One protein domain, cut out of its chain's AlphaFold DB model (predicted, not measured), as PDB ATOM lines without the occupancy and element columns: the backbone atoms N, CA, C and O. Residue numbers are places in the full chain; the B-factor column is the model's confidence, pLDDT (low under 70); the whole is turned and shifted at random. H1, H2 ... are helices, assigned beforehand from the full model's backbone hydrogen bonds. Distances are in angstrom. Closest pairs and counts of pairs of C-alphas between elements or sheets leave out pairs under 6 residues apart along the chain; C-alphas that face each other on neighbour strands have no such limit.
ATOM      1  N   GLU A 102     228.037 174.493 278.101       57.53
ATOM      2  CA  GLU A 102     227.644 175.809 278.606       57.53
ATOM      3  C   GLU A 102     226.506 176.461 277.804       57.53
ATOM      4  O   GLU A 102     225.653 177.142 278.368       57.53
ATOM      5  N   TRP A 103     226.405 176.212 276.496       62.69
ATOM      6  CA  TRP A 103     225.307 176.756 275.682       62.69
ATOM      7  C   TRP A 103     224.079 175.860 275.671       62.69
ATOM      8  O   TRP A 103     222.973 176.324 275.366       62.69
ATOM      9  N   LYS A 104     224.240 174.582 276.042       66.75
ATOM     10  CA  LYS A 104     223.086 173.701 276.236       66.75
ATOM     11  C   LYS A 104     222.149 174.279 277.282       66.75
ATOM     12  O   LYS A 104     220.961 173.998 277.207       66.75
ATOM     13  N   ASP A 105     222.628 175.084 278.223       75.75
ATOM     14  CA  ASP A 105     221.767 175.678 279.239       75.75
ATOM     15  C   ASP A 105     220.824 176.729 278.649       75.75
ATOM     16  O   ASP A 105     219.638 176.714 278.972       75.75
ATOM     17  N   LEU A 106     221.264 177.529 277.672       76.38
ATOM     18  CA  LEU A 106     220.374 178.451 276.959       76.38
ATOM     19  C   LEU A 106     219.310 177.701 276.145       76.38
ATOM     20  O   LEU A 106     218.125 178.043 276.189       76.38
ATOM     21  N   GLU A 107     219.711 176.661 275.417       78.31
ATOM     22  CA  GLU A 107     218.777 175.868 274.614       78.31
ATOM     23  C   GLU A 107     217.798 175.081 275.502       78.31
ATOM     24  O   GLU A 107     216.593 175.056 275.235       78.31
ATOM     25  N   LYS A 108     218.281 174.523 276.620       83.19
ATOM     26  CA  LYS A 108     217.445 173.904 277.658       83.19
ATOM     27  C   LYS A 108     216.468 174.912 278.254       83.19
ATOM     28  O   LYS A 108     215.309 174.552 278.450       83.19
ATOM     29  N   LEU A 109     216.885 176.155 278.512       82.12
ATOM     30  CA  LEU A 109     215.998 177.212 279.006       82.12
ATOM     31  C   LEU A 109     214.910 177.530 277.976       82.12
ATOM     32  O   LEU A 109     213.731 177.537 278.321       82.12
ATOM     33  N   LEU A 110     215.246 177.698 276.696       87.44
ATOM     34  CA  LEU A 110     214.235 177.915 275.649       87.44
ATOM     35  C   LEU A 110     213.271 176.727 275.522       87.44
ATOM     36  O   LEU A 110     212.053 176.914 275.406       87.44
ATOM     37  N   LEU A 111     213.786 175.500 275.599       88.88
ATOM     38  CA  LEU A 111     212.970 174.290 275.563       88.88
ATOM     39  C   LEU A 111     212.061 174.179 276.797       88.88
ATOM     40  O   LEU A 111     210.890 173.802 276.671       88.88
ATOM     41  N   ALA A 112     212.559 174.552 277.976       82.88
ATOM     42  CA  ALA A 112     211.791 174.613 279.214       82.88
ATOM     43  C   ALA A 112     210.689 175.684 279.144       82.88
ATOM     44  O   ALA A 112     209.549 175.401 279.529       82.88
ATOM     45  N   ALA A 113     210.980 176.868 278.590       87.69
ATOM     46  CA  ALA A 113     210.001 177.937 278.356       87.69
ATOM     47  C   ALA A 113     208.894 177.466 277.418       87.69
ATOM     48  O   ALA A 113     207.714 177.518 277.774       87.69
ATOM     49  N   ARG A 114     209.262 176.897 276.268       92.38
ATOM     50  CA  ARG A 114     208.299 176.350 275.306       92.38
ATOM     51  C   ARG A 114     207.455 175.234 275.925       92.38
ATOM     52  O   ARG A 114     206.239 175.208 275.744       92.38
ATOM     53  N   SER A 115     208.071 174.342 276.699       91.81
ATOM     54  CA  SER A 115     207.364 173.265 277.404       91.81
ATOM     55  C   SER A 115     206.375 173.806 278.436       91.81
ATOM     56  O   SER A 115     205.267 173.283 278.560       91.81
ATOM     57  N   ARG A 116     206.735 174.869 279.162       88.75
ATOM     58  CA  ARG A 116     205.844 175.529 280.122       88.75
ATOM     59  C   ARG A 116     204.672 176.216 279.423       88.75
ATOM     60  O   ARG A 116     203.539 175.980 279.835       88.75
ATOM     61  N   LEU A 117     204.919 176.970 278.352       92.62
ATOM     62  CA  LEU A 117     203.861 177.612 277.562       92.62
ATOM     63  C   LEU A 117     202.895 176.582 276.978       92.62
ATOM     64  O   LEU A 117     201.688 176.731 277.125       92.62
ATOM     65  N   ASN A 118     203.402 175.476 276.429       93.50
ATOM     66  CA  ASN A 118     202.555 174.387 275.937       93.50
ATOM     67  C   ASN A 118     201.623 173.819 277.019       93.50
ATOM     68  O   ASN A 118     200.495 173.440 276.714       93.50
ATOM     69  N   ARG A 119     202.076 173.757 278.280       92.38
ATOM     70  CA  ARG A 119     201.224 173.343 279.403       92.38
ATOM     71  C   ARG A 119     200.192 174.412 279.756       92.38
ATOM     72  O   ARG A 119     199.037 174.054 279.932       92.38
ATOM     73  N   MET A 120     200.589 175.685 279.813       88.88
ATOM     74  CA  MET A 120     199.693 176.810 280.129       88.88
ATOM     75  C   MET A 120     198.594 177.017 279.077       88.88
ATOM     76  O   MET A 120     197.481 177.409 279.410       88.88
ATOM     77  N   MET A 121     198.895 176.747 277.805       93.19
ATOM     78  CA  MET A 121     197.947 176.921 276.696       93.19
ATOM     79  C   MET A 121     197.010 175.721 276.506       93.19
ATOM     80  O   MET A 121     196.098 175.775 275.681       93.19
ATOM     81  N   LYS A 122     197.223 174.618 277.236       93.69
ATOM     82  CA  LYS A 122     196.385 173.422 277.133       93.69
ATOM     83  C   LYS A 122     195.056 173.652 277.857       93.69
ATOM     84  O   LYS A 122     195.029 174.115 278.986       93.69
ATOM     85  N   VAL A 123     193.948 173.270 277.222       94.81
ATOM     86  CA  VAL A 123     192.607 173.350 277.826       94.81
ATOM     87  C   VAL A 123     192.495 172.357 278.992       94.81
ATOM     88  O   VAL A 123     192.852 171.177 278.858       94.81
ATOM     89  N   HIS A 124     191.984 172.813 280.135       93.38
ATOM     90  CA  HIS A 124     191.893 172.060 281.382       93.38
ATOM     91  C   HIS A 124     190.431 171.762 281.742       93.38
ATOM     92  O   HIS A 124     189.722 172.584 282.309       93.38
ATOM     93  N   LYS A 125     189.994 170.508 281.544       95.38
ATOM     94  CA  LYS A 125     188.599 170.081 281.794       95.38
ATOM     95  C   LYS A 125     188.064 170.384 283.207       95.38
ATOM     96  O   LYS A 125     186.868 170.595 283.355       95.38
ATOM     97  N   LYS A 126     188.921 170.339 284.236       95.06
ATOM     98  CA  LYS A 126     188.515 170.437 285.656       95.06
ATOM     99  C   LYS A 126     188.877 171.757 286.341       95.06
ATOM    100  O   LYS A 126     188.253 172.090 287.335       95.06
ATOM    101  N   LYS A 127     189.888 172.480 285.853       92.81
ATOM    102  CA  LYS A 127     190.423 173.690 286.499       92.81
ATOM    103  C   LYS A 127     190.474 174.823 285.484       92.81
ATOM    104  O   LYS A 127     191.536 175.126 284.953       92.81
ATOM    105  N   LYS A 128     189.305 175.397 285.187       91.75
ATOM    106  CA  LYS A 128     189.171 176.472 284.190       91.75
ATOM    107  C   LYS A 128     189.951 177.733 284.573       91.75
ATOM    108  O   LYS A 128     190.425 178.435 283.696       91.75
ATOM    109  N   GLU A 129     190.150 177.979 285.867       88.06
ATOM    110  CA  GLU A 129     190.960 179.089 286.396       88.06
ATOM    111  C   GLU A 129     192.455 179.013 286.036       88.06
ATOM    112  O   GLU A 129     193.143 180.024 286.070       88.06
ATOM    113  N   LEU A 130     192.962 177.825 285.679       87.56
ATOM    114  CA  LEU A 130     194.348 177.637 285.239       87.56
ATOM    115  C   LEU A 130     194.520 177.810 283.726       87.56
ATOM    116  O   LEU A 130     195.643 177.719 283.228       87.56
ATOM    117  N   GLU A 131     193.429 177.994 282.982       91.12
ATOM    118  CA  GLU A 131     193.509 178.203 281.542       91.12
ATOM    119  C   GLU A 131     194.054 179.597 281.244       91.12
ATOM    120  O   GLU A 131     193.620 180.597 281.815       91.12
ATOM    121  N   ALA A 132     195.004 179.670 280.310       92.88
ATOM    122  CA  ALA A 132     195.508 180.951 279.851       92.88
ATOM    123  C   ALA A 132     194.370 181.809 279.253       92.88
ATOM    124  O   ALA A 132     193.513 181.280 278.527       92.88
ATOM    125  N   PRO A 133     194.389 183.137 279.478       94.62
ATOM    126  CA  PRO A 133     193.423 184.050 278.881       94.62
ATOM    127  C   PRO A 133     193.298 183.870 277.361       94.62
ATOM    128  O   PRO A 133     194.265 183.562 276.661       94.62
ATOM    129  N   GLU A 134     192.102 184.089 276.816       94.31
ATOM    130  CA  GLU A 134     191.806 183.827 275.400       94.31
ATOM    131  C   GLU A 134     192.683 184.640 274.432       94.31
ATOM    132  O   GLU A 134     193.144 184.111 273.419       94.31
ATOM    133  N   TYR A 135     193.016 185.885 274.792       93.69
ATOM    134  CA  TYR A 135     193.932 186.717 274.007       93.69
ATOM    135  C   TYR A 135     195.340 186.102 273.908       93.69
ATOM    136  O   TYR A 135     195.971 186.180 272.853       93.69
ATOM    137  N   ALA A 136     195.817 185.453 274.975       94.12
ATOM    138  CA  ALA A 136     197.131 184.820 275.022       94.12
ATOM    139  C   ALA A 136     197.161 183.557 274.149       94.12
ATOM    140  O   ALA A 136     198.116 183.345 273.402       94.12
ATOM    141  N   ARG A 137     196.080 182.761 274.178       94.56
ATOM    142  CA  ARG A 137     195.924 181.568 273.328       94.56
ATOM    143  C   ARG A 137     195.916 181.924 271.841       94.56
ATOM    144  O   ARG A 137     196.652 181.315 271.070       94.56
ATOM    145  N   LYS A 138     195.156 182.954 271.451       94.88
ATOM    146  CA  LYS A 138     195.098 183.423 270.057       94.88
ATOM    147  C   LYS A 138     196.453 183.940 269.561       94.88
ATOM    148  O   LYS A 138     196.832 183.681 268.423       94.88
ATOM    149  N   HIS A 139     197.199 184.653 270.407       93.88
ATOM    150  CA  HIS A 139     198.521 185.162 270.034       93.88
ATOM    151  C   HIS A 139     199.579 184.047 269.923       93.88
ATOM    152  O   HIS A 139     200.458 184.100 269.060       93.88
ATOM    153  N   TRP A 140     199.465 182.998 270.744       94.56
ATOM    154  CA  TRP A 140     200.378 181.852 270.735       94.56
ATOM    155  C   TRP A 140     200.384 181.073 269.411       94.56
ATOM    156  O   TRP A 140     201.435 180.570 269.010       94.56
ATOM    157  N   GLU A 141     199.253 180.969 268.707       93.00
ATOM    158  CA  GLU A 141     199.164 180.187 267.463       93.00
ATOM    159  C   GLU A 141     200.083 180.715 266.346       93.00
ATOM    160  O   GLU A 141     200.604 179.911 265.570       93.00
ATOM    161  N   GLY A 142     200.364 182.024 266.324       92.44
ATOM    162  CA  GLY A 142     201.261 182.660 265.350       92.44
ATOM    163  C   GLY A 142     202.666 182.989 265.870       92.44
ATOM    164  O   GLY A 142     203.619 182.944 265.095       92.44
ATOM    165  N   ASN A 143     202.829 183.266 267.172       93.88
ATOM    166  CA  ASN A 143     204.041 183.917 267.708       93.88
ATOM    167  C   ASN A 143     204.763 183.094 268.789       93.88
ATOM    168  O   ASN A 143     205.211 183.606 269.817       93.88
ATOM    169  N   LYS A 144     204.912 181.782 268.563       94.00
ATOM    170  CA  LYS A 144     205.482 180.855 269.562       94.00
ATOM    171  C   LYS A 144     206.885 181.238 270.034       94.00
ATOM    172  O   LYS A 144     207.201 181.103 271.216       94.00
ATOM    173  N   ASN A 145     207.746 181.674 269.117       90.62
ATOM    174  CA  ASN A 145     209.142 181.987 269.434       90.62
ATOM    175  C   ASN A 145     209.254 183.262 270.275       90.62
ATOM    176  O   ASN A 145     209.967 183.267 271.271       90.62
ATOM    177  N   GLU A 146     208.492 184.295 269.920       90.44
ATOM    178  CA  GLU A 146     208.445 185.567 270.643       90.44
ATOM    179  C   GLU A 146     207.970 185.367 272.085       90.44
ATOM    180  O   GLU A 146     208.654 185.768 273.023       90.44
ATOM    181  N   MET A 147     206.872 184.629 272.285       92.94
ATOM    182  CA  MET A 147     206.379 184.321 273.632       92.94
ATOM    183  C   MET A 147     207.361 183.468 274.446       92.94
ATOM    184  O   MET A 147     207.444 183.618 275.664       92.94
ATOM    185  N   THR A 148     208.117 182.580 273.789       92.75
ATOM    186  CA  THR A 148     209.155 181.772 274.453       92.75
ATOM    187  C   THR A 148     210.297 182.657 274.959       92.75
ATOM    188  O   THR A 148     210.735 182.485 276.096       92.75
ATOM    189  N   LEU A 149     210.740 183.624 274.149       88.94
ATOM    190  CA  LEU A 149     211.763 184.601 274.534       88.94
ATOM    191  C   LEU A 149     211.268 185.510 275.663       88.94
ATOM    192  O   LEU A 149     211.958 185.651 276.666       88.94
ATOM    193  N   LEU A 150     210.038 186.025 275.564       90.06
ATOM    194  CA  LEU A 150     209.433 186.849 276.614       90.06
ATOM    195  C   LEU A 150     209.365 186.106 277.959       90.06
ATOM    196  O   LEU A 150     209.673 186.681 279.002       90.06
ATOM    197  N   LEU A 151     208.982 184.823 277.951       89.69
ATOM    198  CA  LEU A 151     208.918 184.015 279.171       89.69
ATOM    199  C   LEU A 151     210.309 183.743 279.761       89.69
ATOM    200  O   LEU A 151     210.464 183.761 280.984       89.69
ATOM    201  N   ARG A 152     211.312 183.507 278.905       87.38
ATOM    202  CA  ARG A 152     212.715 183.382 279.322       87.38
ATOM    203  C   ARG A 152     213.191 184.668 279.996       87.38
ATOM    204  O   ARG A 152     213.779 184.592 281.067       87.38
ATOM    205  N   ASP A 153     212.895 185.824 279.410       81.81
ATOM    206  CA  ASP A 153     213.317 187.131 279.936       81.81
ATOM    207  C   ASP A 153     212.596 187.482 281.249       81.81
ATOM    208  O   ASP A 153     213.094 188.260 282.059       81.81
ATOM    209  N   CYS A 154     211.447 186.853 281.511       83.50
ATOM    210  CA  CYS A 154     210.776 186.882 282.813       83.50
ATOM    211  C   CYS A 154     211.328 185.834 283.807       83.50
ATOM    212  O   CYS A 154     210.712 185.588 284.843       83.50
ATOM    213  N   ASN A 155     212.455 185.189 283.493       82.94
ATOM    214  CA  ASN A 155     213.212 184.261 284.338       82.94
ATOM    215  C   ASN A 155     212.375 183.180 285.052       82.94
ATOM    216  O   ASN A 155     212.662 182.795 286.182       82.94
ATOM    217  N   PHE A 156     211.303 182.694 284.421       75.25
ATOM    218  CA  PHE A 156     210.458 181.603 284.936       75.25
ATOM    219  C   PHE A 156     209.848 181.782 286.336       75.25
ATOM    220  O   PHE A 156     209.260 180.818 286.848       75.25
ATOM    221  N   SER A 157     209.941 182.952 286.966       72.75
ATOM    222  CA  SER A 157     209.454 183.097 288.338       72.75
ATOM    223  C   SER A 157     207.946 182.852 288.401       72.75
ATOM    224  O   SER A 157     207.190 183.122 287.462       72.75
ATOM    225  N   LYS A 158     207.525 182.234 289.503       66.75
ATOM    226  CA  LYS A 158     206.129 181.885 289.758       66.75
ATOM    227  C   LYS A 158     205.296 183.146 289.996       66.75
ATOM    228  O   LYS A 158     204.223 183.250 289.415       66.75
ATOM    229  N   ASP A 159     205.856 184.107 290.725       68.81
ATOM    230  CA  ASP A 159     205.250 185.417 290.994       68.81
ATOM    231  C   ASP A 159     205.307 186.320 289.751       68.81
ATOM    232  O   ASP A 159     204.438 187.151 289.518       68.81
ATOM    233  N   LEU A 160     206.280 186.078 288.863       61.84
ATOM    234  CA  LEU A 160     206.344 186.710 287.541       61.84
ATOM    235  C   LEU A 160     205.384 186.084 286.520       61.84
ATOM    236  O   LEU A 160     205.361 186.532 285.374       61.84
ATOM    237  N   GLY A 161     204.589 185.073 286.893       69.62
ATOM    238  CA  GLY A 161     203.512 184.567 286.037       69.62
ATOM    239  C   GLY A 161     202.540 185.683 285.653       69.62
ATOM    240  O   GLY A 161     202.181 185.809 284.480       69.62
ATOM    241  N   ASP A 162     202.232 186.550 286.616       79.19
ATOM    242  CA  ASP A 162     201.377 187.716 286.411       79.19
ATOM    243  C   ASP A 162     202.101 188.785 285.586       79.19
ATOM    244  O   ASP A 162     201.554 189.271 284.601       79.19
ATOM    245  N   MET A 163     203.386 189.052 285.857       82.31
ATOM    246  CA  MET A 163     204.180 189.991 285.048       82.31
ATOM    247  C   MET A 163     204.336 189.554 283.585       82.31
ATOM    248  O   MET A 163     204.350 190.396 282.682       82.31
ATOM    249  N   PHE A 164     204.457 188.250 283.327       87.69
ATOM    250  CA  PHE A 164     204.469 187.715 281.969       87.69
ATOM    251  C   PHE A 164     203.138 187.990 281.265       87.69
ATOM    252  O   PHE A 164     203.143 188.483 280.136       87.69
ATOM    253  N   LEU A 165     202.010 187.712 281.928       89.06
ATOM    254  CA  LEU A 165     200.683 187.963 281.366       89.06
ATOM    255  C   LEU A 165     200.419 189.457 281.167       89.06
ATOM    256  O   LEU A 165     199.909 189.826 280.116       89.06
ATOM    257  N   GLU A 166     200.848 190.323 282.084       90.62
ATOM    258  CA  GLU A 166     200.750 191.779 281.928       90.62
ATOM    259  C   GLU A 166     201.566 192.299 280.740       90.62
ATOM    260  O   GLU A 166     201.099 193.153 279.980       90.62
ATOM    261  N   LYS A 167     202.803 191.814 280.560       89.00
ATOM    262  CA  LYS A 167     203.630 192.184 279.400       89.00
ATOM    263  C   LYS A 167     203.015 191.670 278.104       89.00
ATOM    264  O   LYS A 167     202.936 192.414 277.130       89.00
ATOM    265  N   LEU A 168     202.541 190.426 278.100       90.12
ATOM    266  CA  LEU A 168     201.858 189.838 276.952       90.12
ATOM    267  C   LEU A 168     200.576 190.605 276.617       90.12
ATOM    268  O   LEU A 168     200.292 190.859 275.451       90.12
ATOM    269  N   GLU A 169     199.812 191.017 277.624       92.25
ATOM    270  CA  GLU A 169     198.612 191.822 277.447       92.25
ATOM    271  C   GLU A 169     198.934 193.177 276.814       92.25
ATOM    272  O   GLU A 169     198.227 193.595 275.896       92.25
ATOM    273  N   ARG A 170     200.021 193.841 277.229       91.50
ATOM    274  CA  ARG A 170     200.492 195.073 276.574       91.50
ATOM    275  C   ARG A 170     200.847 194.829 275.108       91.50
ATOM    276  O   ARG A 170     200.342 195.545 274.246       91.50
ATOM    277  N   ILE A 171     201.613 193.781 274.808       88.69
ATOM    278  CA  ILE A 171     201.989 193.430 273.428       88.69
ATOM    279  C   ILE A 171     200.740 193.173 272.573       88.69
ATOM    280  O   ILE A 171     200.595 193.732 271.487       88.69
ATOM    281  N   VAL A 172     199.792 192.380 273.074       89.94
ATOM    282  CA  VAL A 172     198.616 191.956 272.299       89.94
ATOM    283  C   VAL A 172     197.568 193.062 272.185       89.94
ATOM    284  O   VAL A 172     197.091 193.344 271.085       89.94
ATOM    285  N   LYS A 173     197.177 193.683 273.305       91.69
ATOM    286  CA  LYS A 173     196.082 194.667 273.330       91.69
ATOM    287  C   LYS A 173     196.545 196.054 272.909       91.69
ATOM    288  O   LYS A 173     195.848 196.705 272.136       91.69
ATOM    289  N   LYS A 174     197.708 196.501 273.393       90.31
ATOM    290  CA  LYS A 174     198.250 197.826 273.049       90.31
ATOM    291  C   LYS A 174     199.040 197.813 271.739       90.31
ATOM    292  O   LYS A 174     199.453 198.874 271.287       90.31
ATOM    293  N   LYS A 175     199.214 196.635 271.117       89.56
ATOM    294  CA  LYS A 175     200.037 196.435 269.913       89.56
ATOM    295  C   LYS A 175     201.461 196.976 270.094       89.56
ATOM    296  O   LYS A 175     202.078 197.431 269.132       89.56
TER     297      LYS A 175
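AT A GLANCE: This is residues 102 to 175 of the 267 residues of the protein "Hypothetical protein" of Symbiodinium sp. CCMP2592 (UniProt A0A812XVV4). What shape does this domain have? One long helix, H1, runs along the longest axis, and three shorter helices, H2, H3 and H4, gather on one side of it, with H3 crossing H1 steeply. Beyond the end of H1 a long loop, residues 121 to 133, swings out and folds back to H2. What is it built of? The printed part has 74 residues with four named helices, in the order H1, H2, H3, H4, and no named strand, and its class is all helix. How large is it? It is compact, with a radius of gyration of the C-alphas of 12.4 A, and spans 38 by 31 by 25 A.

IN THESE COORDINATES: Where does the first helix lie? H1 is residues 102 to 120, 28.0 A from first to last C-alpha, and begins at C-alpha 102 at (227.644, 175.809, 278.606). Which helices follow? H2 is residues 134 to 140, 10.0 A long, and H3 is residues 144 to 153, 14.4 A long, with C-alpha 144 at (205.482, 180.855, 269.562). Where does the last one end? H4 is residues 160 to 173, 19.3 A long, and ends at C-alpha 173 at (196.082, 194.667, 273.330).

HOW THE PARTS SIT: What does H1 touch? With residues 109 to 117 alone it touches H3, opposite ways at a steep tilt of 66 degrees; the closest C-alphas are those of Ala 113 and Thr 148, 5.5 A apart. H1 and H2 are near each other, and H1 and H4 are apart. How does H2 stand to H3 and H4? H2 touches H4, about perpendicular at 85 degrees, with the C-alphas of Ala 136 and Leu 168 closest at 7.2 A. H2 and H3 are close but not clearly touching, the closest C-alphas being those of Trp 140 and Met 147 at 7.1 A. How do H3 and H4 meet? They form a helical hairpin, opposite ways at a steep tilt of 44 degrees, and only just touch, with 3 pairs of C-alphas within 8 A, the closest being those of Leu 151 and Phe 164 at 6.4 A. What do the backbones show? In H2, H3 and H4 every O i to N i+4 pair is within hydrogen-bond range, and in H1 14 of 15 are.

THE WHOLE: How far does it reach? The two C-alphas farthest apart are those of Glu 102 and Lys 126, 40.1 A. Is the printed part unbroken, and which links are long? The printed part has no cut; the link from H1 to H2 is long, that from H2 to H3 tight and that from H3 to H4 short. Where is confidence low? The mean pLDDT of the printed part is 87.0, and the model is under 70 at residues 102 to 104 and 158 to 161.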